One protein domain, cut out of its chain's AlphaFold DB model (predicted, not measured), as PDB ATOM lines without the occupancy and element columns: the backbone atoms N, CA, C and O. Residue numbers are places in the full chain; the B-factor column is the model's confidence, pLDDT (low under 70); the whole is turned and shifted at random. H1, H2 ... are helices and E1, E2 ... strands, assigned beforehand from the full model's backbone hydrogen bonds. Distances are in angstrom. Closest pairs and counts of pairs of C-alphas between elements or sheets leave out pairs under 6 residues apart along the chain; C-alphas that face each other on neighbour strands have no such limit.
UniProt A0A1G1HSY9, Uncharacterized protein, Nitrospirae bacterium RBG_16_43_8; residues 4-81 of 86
ATOM      1  N   LYS A   4      38.499  41.798  29.868       91.56
ATOM      2  CA  LYS A   4      39.577  41.229  29.047       91.56
ATOM      3  C   LYS A   4      40.893  41.193  29.830       91.56
ATOM      4  O   LYS A   4      41.518  40.144  29.876       91.56
ATOM      5  N   MET A   5      41.244  42.269  30.547       93.38
ATOM      6  CA  MET A   5      42.437  42.300  31.409       93.38
ATOM      7  C   MET A   5      42.377  41.246  32.519       93.38
ATOM      8  O   MET A   5      43.358  40.547  32.743       93.38
ATOM      9  N   ALA A   6      41.228  41.105  33.189       93.31
ATOM     10  CA  ALA A   6      41.056  40.109  34.246       93.31
ATOM     11  C   ALA A   6      41.232  38.674  33.717       93.31
ATOM     12  O   ALA A   6      41.931  37.873  34.335       93.31
ATOM     13  N   LYS A   7      40.656  38.363  32.545       92.88
ATOM     14  CA  LYS A   7      40.837  37.061  31.882       92.88
ATOM     15  C   LYS A   7      42.297  36.831  31.494       92.88
ATOM     16  O   LYS A   7      42.833  35.774  31.798       92.88
ATOM     17  N   THR A   8      42.948  37.813  30.871       94.75
ATOM     18  CA  THR A   8      44.364  37.711  30.486       94.75
ATOM     19  C   THR A   8      45.258  37.476  31.694       94.75
ATOM     20  O   THR A   8      46.068  36.566  31.644       94.75
ATOM     21  N   ALA A   9      45.071  38.211  32.793       94.62
ATOM     22  CA  ALA A   9      45.848  38.008  34.012       94.62
ATOM     23  C   ALA A   9      45.668  36.588  34.578       94.62
ATOM     24  O   ALA A   9      46.655  35.919  34.871       94.62
ATOM     25  N   ALA A  10      44.426  36.097  34.665       94.69
ATOM     26  CA  ALA A  10      44.152  34.736  35.127       94.69
ATOM     27  C   ALA A  10      44.805  33.669  34.228       94.69
ATOM     28  O   ALA A  10      45.383  32.711  34.738       94.69
ATOM     29  N   TYR A  11      44.753  33.847  32.903       94.62
ATOM     30  CA  TYR A  11      45.406  32.938  31.958       94.62
ATOM     31  C   TYR A  11      46.931  33.011  32.022       94.62
ATOM     32  O   TYR A  11      47.568  31.966  31.961       94.62
ATOM     33  N   SER A  12      47.517  34.200  32.178       95.88
ATOM     34  CA  SER A  12      48.966  34.356  32.323       95.88
ATOM     35  C   SER A  12      49.487  33.634  33.564       95.88
ATOM     36  O   SER A  12      50.447  32.881  33.457       95.88
ATOM     37  N   ILE A  13      48.816  33.795  34.711       96.56
ATOM     38  CA  ILE A  13      49.192  33.110  35.960       96.56
ATOM     39  C   ILE A  13      49.078  31.589  35.792       96.56
ATOM     40  O   ILE A  13      49.980  30.851  36.175       96.56
ATOM     41  N   ALA A  14      47.987  31.104  35.193       96.44
ATOM     42  CA  ALA A  14      47.814  29.675  34.947       96.44
ATOM     43  C   ALA A  14      48.896  29.110  34.007       96.44
ATOM     44  O   ALA A  14      49.407  28.025  34.268       96.44
ATOM     45  N   ALA A  15      49.256  29.852  32.955       97.25
ATOM     46  CA  ALA A  15      50.287  29.461  31.999       97.25
ATOM     47  C   ALA A  15      51.679  29.400  32.642       97.25
ATOM     48  O   ALA A  15      52.423  28.454  32.391       97.25
ATOM     49  N   GLU A  16      52.006  30.355  33.517       97.25
ATOM     50  CA  GLU A  16      53.257  30.356  34.282       97.25
ATOM     51  C   GLU A  16      53.361  29.124  35.193       97.25
ATOM     52  O   GLU A  16      54.389  28.450  35.213       97.25
ATOM     53  N   ILE A  17      52.266  28.764  35.870       97.81
ATOM     54  CA  ILE A  17      52.204  27.569  36.724       97.81
ATOM     55  C   ILE A  17      52.337  26.276  35.899       97.81
ATOM     56  O   ILE A  17      52.983  25.329  36.344       97.81
ATOM     57  N   SER A  18      51.730  26.210  34.709       97.38
ATOM     58  CA  SER A  18      51.736  25.010  33.859       97.38
ATOM     59  C   SER A  18      52.917  24.924  32.885       97.38
ATOM     60  O   SER A  18      52.959  23.997  32.076       97.38
ATOM     61  N   GLY A  19      53.847  25.886  32.903       96.62
ATOM     62  CA  GLY A  19      54.962  25.959  31.949       96.62
ATOM     63  C   GLY A  19      54.521  26.180  30.494       96.62
ATOM     64  O   GLY A  19      55.206  25.769  29.561       96.62
ATOM     65  N   SER A  20      53.346  26.774  30.286       95.81
ATOM     66  CA  SER A  20      52.769  27.070  28.971       95.81
ATOM     67  C   SER A  20      53.079  28.512  28.540       95.81
ATOM     68  O   SER A  20      53.339  29.364  29.389       95.81
ATOM     69  N   PRO A  21      53.052  28.833  27.233       94.38
ATOM     70  CA  PRO A  21      53.295  30.198  26.775       94.38
ATOM     71  C   PRO A  21      52.206  31.165  27.262       94.38
ATOM     72  O   PRO A  21      51.022  30.821  27.316       94.38
ATOM     73  N   ALA A  22      52.611  32.397  27.580       92.31
ATOM     74  CA  ALA A  22      51.701  33.464  27.982       92.31
ATOM     75  C   ALA A  22      50.715  33.833  26.852       92.31
ATOM     76  O   ALA A  22      51.052  33.716  25.669       92.31
ATOM     77  N   PRO A  23      49.502  34.312  27.186       92.69
ATOM     78  CA  PRO A  23      48.552  34.791  26.189       92.69
ATOM     79  C   PRO A  23      49.127  35.968  25.387       92.69
ATOM     80  O   PRO A  23      49.826  36.824  25.929       92.69
ATOM     81  N   ALA A  24      48.790  36.025  24.096       92.38
ATOM     82  CA  ALA A  24      49.247  37.084  23.200       92.38
ATOM     83  C   ALA A  24      48.799  38.480  23.668       92.38
ATOM     84  O   ALA A  24      47.711  38.656  24.234       92.38
ATOM     85  N   SER A  25      49.632  39.483  23.382       89.00
ATOM     86  CA  SER A  25      49.276  40.887  23.567       89.00
ATOM     87  C   SER A  25      48.129  41.285  22.635       89.00
ATOM     88  O   SER A  25      47.907  40.687  21.580       89.00
ATOM     89  N   TYR A  26      47.356  42.286  23.048       89.00
ATOM     90  CA  TYR A  26      46.227  42.785  22.272       89.00
ATOM     91  C   TYR A  26      46.003  44.273  22.515       89.00
ATOM     92  O   TYR A  26      46.278  44.789  23.599       89.00
ATOM     93  N   GLU A  27      45.395  44.922  21.527       90.56
ATOM     94  CA  GLU A  27      44.884  46.281  21.653       90.56
ATOM     95  C   GLU A  27      43.568  46.316  22.437       90.56
ATOM     96  O   GLU A  27      42.681  45.464  22.273       90.56
ATOM     97  N   MET A  28      43.452  47.289  23.337       90.69
ATOM     98  CA  MET A  28      42.271  47.446  24.178       90.69
ATOM     99  C   MET A  28      41.178  48.202  23.434       90.69
ATOM    100  O   MET A  28      41.416  49.298  22.948       90.69
ATOM    101  N   ASP A  29      39.967  47.659  23.456       93.00
ATOM    102  CA  ASP A  29      38.772  48.280  22.890       93.00
ATOM    103  C   ASP A  29      37.838  48.766  23.999       93.00
ATOM    104  O   ASP A  29      37.884  48.272  25.133       93.00
ATOM    105  N   ILE A  30      36.933  49.686  23.660       93.56
ATOM    106  CA  ILE A  30      35.861  50.110  24.561       93.56
ATOM    107  C   ILE A  30      34.479  49.997  23.933       93.56
ATOM    108  O   ILE A  30      34.272  50.229  22.741       93.56
ATOM    109  N   LEU A  31      33.523  49.683  24.800       94.44
ATOM    110  CA  LEU A  31      32.097  49.726  24.537       94.44
ATOM    111  C   LEU A  31      31.408  50.302  25.774       94.44
ATOM    112  O   LEU A  31      31.570  49.783  26.880       94.44
ATOM    113  N   CYS A  32      30.656  51.384  25.597       95.75
ATOM    114  CA  CYS A  32      29.990  52.101  26.677       95.75
ATOM    115  C   CYS A  32      28.522  52.344  26.318       95.75
ATOM    116  O   CYS A  32      28.220  52.889  25.260       95.75
ATOM    117  N   LEU A  33      27.623  51.962  27.224       96.44
ATOM    118  CA  LEU A  33      26.199  52.290  27.174       96.44
ATOM    119  C   LEU A  33      25.919  53.397  28.194       96.44
ATOM    120  O   LEU A  33      26.088  53.176  29.397       96.44
ATOM    121  N   MET A  34      25.517  54.567  27.705       96.56
ATOM    122  CA  MET A  34      25.230  55.769  28.491       96.56
ATOM    123  C   MET A  34      23.720  56.003  28.501       96.56
ATOM    124  O   MET A  34      23.151  56.288  27.455       96.56
ATOM    125  N   ASP A  35      23.073  55.833  29.653       97.00
ATOM    126  CA  ASP A  35      21.623  56.007  29.819       97.00
ATOM    127  C   ASP A  35      21.313  57.426  30.320       97.00
ATOM    128  O   ASP A  35      21.920  57.884  31.289       97.00
ATOM    129  N   PHE A  36      20.384  58.112  29.654       96.12
ATOM    130  CA  PHE A  36      19.952  59.480  29.959       96.12
ATOM    131  C   PHE A  36      18.543  59.528  30.577       96.12
ATOM    132  O   PHE A  36      17.930  60.591  30.671       96.12
ATOM    133  N   GLY A  37      17.983  58.380  30.958       94.38
ATOM    134  CA  GLY A  37      16.644  58.259  31.523       94.38
ATOM    135  C   GLY A  37      15.599  57.944  30.459       94.38
ATOM    136  O   GLY A  37      14.963  56.896  30.536       94.38
ATOM    137  N   ASN A  38      15.420  58.797  29.445       94.62
ATOM    138  CA  ASN A  38      14.440  58.558  28.369       94.62
ATOM    139  C   ASN A  38      15.047  57.884  27.133       94.62
ATOM    140  O   ASN A  38      14.366  57.093  26.489       94.62
ATOM    141  N   THR A  39      16.314  58.148  26.829       94.94
ATOM    142  CA  THR A  39      17.081  57.542  25.729       94.94
ATOM    143  C   THR A  39      18.453  57.103  26.237       94.94
ATOM    144  O   THR A  39      18.779  57.283  27.409       94.94
ATOM    145  N   ALA A  40      19.255  56.481  25.374       97.00
ATOM    146  CA  ALA A  40      20.626  56.118  25.693       97.00
ATOM    147  C   ALA A  40      21.512  56.191  24.449       97.00
ATOM    148  O   ALA A  40      21.017  56.168  23.321       97.00
ATOM    149  N   ALA A  41      22.824  56.212  24.655       97.00
ATOM    150  CA  ALA A  41      23.818  56.168  23.597       97.00
ATOM    151  C   ALA A  41      24.791  54.994  23.764       97.00
ATOM    152  O   ALA A  41      25.220  54.664  24.870       97.00
ATOM    153  N   LEU A  42      25.156  54.379  22.641       96.69
ATOM    154  CA  LEU A  42      26.241  53.418  22.517       96.69
ATOM    155  C   LEU A  42      27.469  54.125  21.946       96.69
ATOM    156  O   LEU A  42      27.451  54.602  20.812       96.69
ATOM    157  N   MET A  43      28.542  54.140  22.726       95.50
ATOM    158  CA  MET A  43      29.869  54.554  22.291       95.50
ATOM    159  C   MET A  43      30.750  53.317  22.125       95.50
ATOM    160  O   MET A  43      30.865  52.513  23.049       95.50
ATOM    161  N   SER A  44      31.394  53.168  20.972       94.88
ATOM    162  CA  SER A  44      32.398  52.127  20.738       94.88
ATOM    163  C   SER A  44      33.647  52.718  20.106       94.88
ATOM    164  O   SER A  44      33.536  53.483  19.146       94.88
ATOM    165  N   ALA A  45      34.819  52.322  20.594       94.50
ATOM    166  CA  ALA A  45      36.089  52.709  19.998       94.50
ATOM    167  C   ALA A  45      37.086  51.550  19.995       94.50
ATOM    168  O   ALA A  45      37.227  50.850  21.002       94.50
ATOM    169  N   LYS A  46      37.765  51.381  18.856       93.38
ATOM    170  CA  LYS A  46      38.803  50.373  18.636       93.38
ATOM    171  C   LYS A  46      39.961  50.958  17.827       93.38
ATOM    172  O   LYS A  46      39.726  51.418  16.707       93.38
ATOM    173  N   PRO A  47      41.206  50.908  18.314       93.31
ATOM    174  CA  PRO A  47      41.602  50.771  19.719       93.31
ATOM    175  C   PRO A  47      41.119  51.950  20.592       93.31
ATOM    176  O   PRO A  47      40.639  52.974  20.102       93.31
ATOM    177  N   LEU A  48      41.242  51.812  21.914       90.81
ATOM    178  CA  LEU A  48      40.953  52.849  22.912       90.81
ATOM    179  C   LEU A  48      41.836  54.088  22.690       90.81
ATOM    180  O   LEU A  48      41.336  55.223  22.653       90.81
ATOM    181  N   LEU A  49      43.147  53.861  22.554       91.44
ATOM    182  CA  LEU A  49      44.145  54.903  22.330       91.44
ATOM    183  C   LEU A  49      44.200  55.283  20.840       91.44
ATOM    184  O   LEU A  49      44.093  54.408  19.988       91.44
ATOM    185  N   PRO A  50      44.355  56.573  20.494       89.94
ATOM    186  CA  PRO A  50      44.568  56.987  19.108       89.94
ATOM    187  C   PRO A  50      45.893  56.449  18.527       89.94
ATOM    188  O   PRO A  50      46.857  56.327  19.283       89.94
ATOM    189  N   PRO A  51      45.992  56.216  17.201       92.44
ATOM    190  CA  PRO A  51      44.965  56.417  16.173       92.44
ATOM    191  C   PRO A  51      43.893  55.313  16.180       92.44
ATOM    192  O   PRO A  51      44.195  54.122  16.145       92.44
ATOM    193  N   ARG A  52      42.618  55.723  16.213       91.69
ATOM    194  CA  ARG A  52      41.473  54.803  16.290       91.69
ATOM    195  C   ARG A  52      41.054  54.366  14.891       91.69
ATOM    196  O   ARG A  52      40.888  55.216  14.024       91.69
ATOM    197  N   GLN A  53      40.838  53.068  14.704       91.38
ATOM    198  CA  GLN A  53      40.332  52.501  13.451       91.38
ATOM    199  C   GLN A  53      38.809  52.589  13.376       91.38
ATOM    200  O   GLN A  53      38.239  52.899  12.335       91.38
ATOM    201  N   GLU A  54      38.142  52.378  14.508       92.25
ATOM    202  CA  GLU A  54      36.699  52.514  14.645       92.25
ATOM    203  C   GLU A  54      36.390  53.480  15.788       92.25
ATOM    204  O   GLU A  54      36.917  53.353  16.895       92.25
ATOM    205  N   SER A  55      35.508  54.443  15.530       94.00
ATOM    206  CA  SER A  55      34.944  55.332  16.544       94.00
ATOM    207  C   SER A  55      33.498  55.620  16.170       94.00
ATOM    208  O   SER A  55      33.234  56.283  15.169       94.00
ATOM    209  N   ALA A  56      32.559  55.108  16.961       93.94
ATOM    210  CA  ALA A  56      31.134  55.280  16.720       93.94
ATOM    211  C   ALA A  56      30.420  55.748  17.987       93.94
ATOM    212  O   ALA A  56      30.659  55.238  19.082       93.94
ATOM    213  N   LEU A  57      29.502  56.691  17.798       95.38
ATOM    214  CA  LEU A  57      28.541  57.138  18.792       95.38
ATOM    215  C   LEU A  57      27.156  57.039  18.152       95.38
ATOM    216  O   LEU A  57      26.917  57.633  17.101       95.38
ATOM    217  N   LYS A  58      26.260  56.258  18.752       95.44
ATOM    218  CA  LYS A  58      24.886  56.081  18.269       95.44
ATOM    219  C   LYS A  58      23.921  56.316  19.413       95.44
ATOM    220  O   LYS A  58      24.084  55.707  20.462       95.44
ATOM    221  N   GLU A  59      22.907  57.143  19.204       95.75
ATOM    222  CA  GLU A  59      21.821  57.345  20.164       95.75
ATOM    223  C   GLU A  59      20.590  56.518  19.770       95.75
ATOM    224  O   GLU A  59      20.323  56.303  18.587       95.75
ATOM    225  N   GLY A  60      19.843  56.026  20.756       95.31
ATOM    226  CA  GLY A  60      18.583  55.330  20.531       95.31
ATOM    227  C   GLY A  60      18.013  54.673  21.784       95.31
ATOM    228  O   GLY A  60      18.733  54.228  22.678       95.31
ATOM    229  N   ILE A  61      16.686  54.536  21.821       95.88
ATOM    230  CA  ILE A  61      15.976  53.863  22.921       95.88
ATOM    231  C   ILE A  61      16.380  52.388  23.069       95.88
ATOM    232  O   ILE A  61      16.395  51.850  24.174       95.88
ATOM    233  N   ALA A  62      16.774  51.731  21.974       95.69
ATOM    234  CA  ALA A  62      17.249  50.349  22.003       95.69
ATOM    235  C   ALA A  62      18.469  50.169  22.926       95.69
ATOM    236  O   ALA A  62      18.583  49.152  23.610       95.69
ATOM    237  N   PHE A  63      19.347  51.174  23.018       96.75
ATOM    238  CA  PHE A  63      20.521  51.119  23.890       96.75
ATOM    239  C   PHE A  63      20.157  51.200  25.378       96.75
ATOM    240  O   PHE A  63      20.852  50.603  26.199       96.75
ATOM    241  N   LYS A  64      19.033  51.843  25.727       95.94
ATOM    242  CA  LYS A  64      18.511  51.886  27.101       95.94
ATOM    243  C   LYS A  64      18.065  50.494  27.529       95.94
ATOM    244  O   LYS A  64      18.481  49.987  28.569       95.94
ATOM    245  N   TRP A  65      17.281  49.829  26.681       96.44
ATOM    246  CA  TRP A  65      16.885  48.441  26.917       96.44
ATOM    247  C   TRP A  65      18.100  47.512  27.012       96.44
ATOM    248  O   TRP A  65      18.161  46.676  27.914       96.44
ATOM    249  N   GLY A  66      19.105  47.718  26.155       96.50
ATOM    250  CA  GLY A  66      20.384  47.010  26.233       96.50
ATOM    251  C   GLY A  66      21.109  47.213  27.567       96.50
ATOM    252  O   GLY A  66      21.594  46.245  28.153       96.50
ATOM    253  N   LYS A  67      21.137  48.443  28.098       97.19
ATOM    254  CA  LYS A  67      21.748  48.761  29.396       97.19
ATOM    255  C   LYS A  67      21.055  48.031  30.549       97.19
ATOM    256  O   LYS A  67      21.742  47.391  31.345       97.19
ATOM    257  N   ILE A  68      19.722  48.075  30.601       97.12
ATOM    258  CA  ILE A  68      18.917  47.402  31.636       97.12
ATOM    259  C   ILE A  68      19.115  45.879  31.572       97.12
ATOM    260  O   ILE A  68      19.281  45.222  32.603       97.12
ATOM    261  N   ALA A  69      19.127  45.306  30.365       97.12
ATOM    262  CA  ALA A  69      19.375  43.879  30.175       97.12
ATOM    263  C   ALA A  69      20.782  43.484  30.648       97.12
ATOM    264  O   ALA A  69      20.931  42.504  31.382       97.12
ATOM    265  N   PHE A  70      21.799  44.272  30.284       96.44
ATOM    266  CA  PHE A  70      23.179  44.037  30.698       96.44
ATOM    267  C   PHE A  70      23.348  44.108  32.218       96.44
ATOM    268  O   PHE A  70      24.027  43.261  32.788       96.44
ATOM    269  N   GLU A  71      22.707  45.067  32.891       97.62
ATOM    270  CA  GLU A  71      22.757  45.192  34.352       97.62
ATOM    271  C   GLU A  71      22.233  43.931  35.050       97.62
ATOM    272  O   GLU A  71      22.933  43.326  35.871       97.62
ATOM    273  N   ARG A  72      21.025  43.487  34.679       97.62
ATOM    274  CA  ARG A  72      20.402  42.287  35.257       97.62
ATOM    275  C   ARG A  72      21.240  41.043  34.991       97.62
ATOM    276  O   ARG A  72      21.477  40.251  35.903       97.62
ATOM    277  N   TYR A  73      21.713  40.897  33.756       97.00
ATOM    278  CA  TYR A  73      22.562  39.786  33.354       97.00
ATOM    279  C   TYR A  73      23.881  39.759  34.130       97.00
ATOM    280  O   TYR A  73      24.265  38.717  34.660       97.00
ATOM    281  N   PHE A  74      24.566  40.899  34.233       96.00
ATOM    282  CA  PHE A  74      25.866  40.975  34.887       96.00
ATOM    283  C   PHE A  74      25.753  40.647  36.378       96.00
ATOM    284  O   PHE A  74      26.518  39.827  36.884       96.00
ATOM    285  N   LEU A  75      24.757  41.206  37.072       97.00
ATOM    286  CA  LEU A  75      24.516  40.896  38.483       97.00
ATOM    287  C   LEU A  75      24.149  39.425  38.697       97.00
ATOM    288  O   LEU A  75      24.662  38.798  39.624       97.00
ATOM    289  N   TRP A  76      23.301  38.855  37.840       97.75
ATOM    290  CA  TRP A  76      22.981  37.428  37.885       97.75
ATOM    291  C   TRP A  76      24.238  36.568  37.688       97.75
ATOM    292  O   TRP A  76      24.506  35.688  38.505       97.75
ATOM    293  N   LYS A  77      25.055  36.868  36.674       96.94
ATOM    294  CA  LYS A  77      26.292  36.139  36.355       96.94
ATOM    295  C   LYS A  77      27.256  36.096  37.542       96.94
ATOM    296  O   LYS A  77      27.781  35.031  37.867       96.94
ATOM    297  N   ILE A  78      27.463  37.237  38.202       95.50
ATOM    298  CA  ILE A  78      28.365  37.336  39.357       95.50
ATOM    299  C   ILE A  78      27.811  36.576  40.567       95.50
ATOM    300  O   ILE A  78      28.562  35.843  41.204       95.50
ATOM    301  N   LYS A  79      26.501  36.659  40.840       97.12
ATOM    302  CA  LYS A  79      25.860  35.915  41.944       97.12
ATOM    303  C   LYS A  79      25.993  34.393  41.817       97.12
ATOM    304  O   LYS A  79      26.012  33.712  42.833       97.12
ATOM    305  N   HIS A  80      26.100  33.871  40.595       97.12
ATOM    306  CA  HIS A  80      26.223  32.433  40.325       97.12
ATOM    307  C   HIS A  80      27.672  31.981  40.067       97.12
ATOM    308  O   HIS A  80      27.897  30.829  39.705       97.12
ATOM    309  N   GLY A  81      28.664  32.871  40.203       95.31
ATOM    310  CA  GLY A  81      30.074  32.533  39.970       95.31
ATOM    311  C   GLY A  81      30.414  32.191  38.512       95.31
ATOM    312  O   GLY A  81      31.430  31.552  38.240       95.31
TER     313      GLY A  81
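This is residues 4 to 81 of the 86 residues of an uncharacterized protein of Nitrospirae bacterium RBG_16_43_8 (UniProt A0A1G1HSY9). What shape do these atoms make? It is an open, flat chain of parts: a three-stranded antiparallel wall, E1, E2 and E3, has the first half of helix H2, residues 61 to 70, packed on E1 and E2, while residues 71 to 81 stick out. Helix H1 lies far off along the longest axis, reached from the sheet by the long link of residues 19 to 29. What is it made of? The printed part has 78 residues with two named helices and three named strands, in the order H1 E1 E2 E3 H2, of the mixed class; the sheet's order is E1, E2, E3. How spread out is it? It is only just loose, close to extended, with a radius of gyration of the C-alphas of 16.8 A and spans of 52 by 39 by 12 A.

Where does the first helix stand? H1, residues 4 to 18, is not on the sheet formed by E1, residues 30 to 35, E2, residues 40 to 46, and E3, residues 54 to 59. H1 is apart from E2, from E3 and from H2, residues 61 to 79. How do the strands pair? They form a meander, each strand the antiparallel neighbour of the one before, and E1 and E2 are a hairpin at 171 degrees, with N 32 and O 43 2.8 A apart, within hydrogen-bond range. E2 and E3 are a hairpin at 178 degrees, with N 44 and O 56 2.9 A apart, also within range. How does the last helix meet the sheet? H2 is on one face of the sheet, two layers, at a height over the sheet of 10.4 A; it lies over E1 and E2 and runs across the strands, at 67 degrees to E1 on the local plane. The closest C-alphas of E1 and H2 are those of Asp 35 and Lys 64, 5.8 A apart, and those of E2 and H2 are Ala 40 and Lys 64, 4.9 A apart. Are the helix backbones complete? In H1 and H2 every O i to N i+4 pair is within hydrogen-bond range.

Where does the first element begin? C-alpha 4 of H1 is at (39.577, 41.229, 29.047), and H1 measures 20.8 A from first to last C-alpha. How long are the strands? E1 measures 16.3 A, E2 20.3 A and E3 16.6 A, and C-alpha 30, where E1 begins, is at (35.861, 50.110, 24.561). Where does the last element end? H2 measures 28.0 A and ends with C-alpha 79 at (25.860, 35.915, 41.944).

How large is it? The two C-alphas farthest apart are those of Gly 19 and Asn 38, 52.1 A. Which links are long? H1 to E1 is a long link of 11 residues; E1 to E2 and E3 to H2 are tight, and E2 to E3 is short. Is the model confident, and is there a cut? The mean pLDDT of the printed part is 94.9, no printed residue is under 70, and the printed part has no cut.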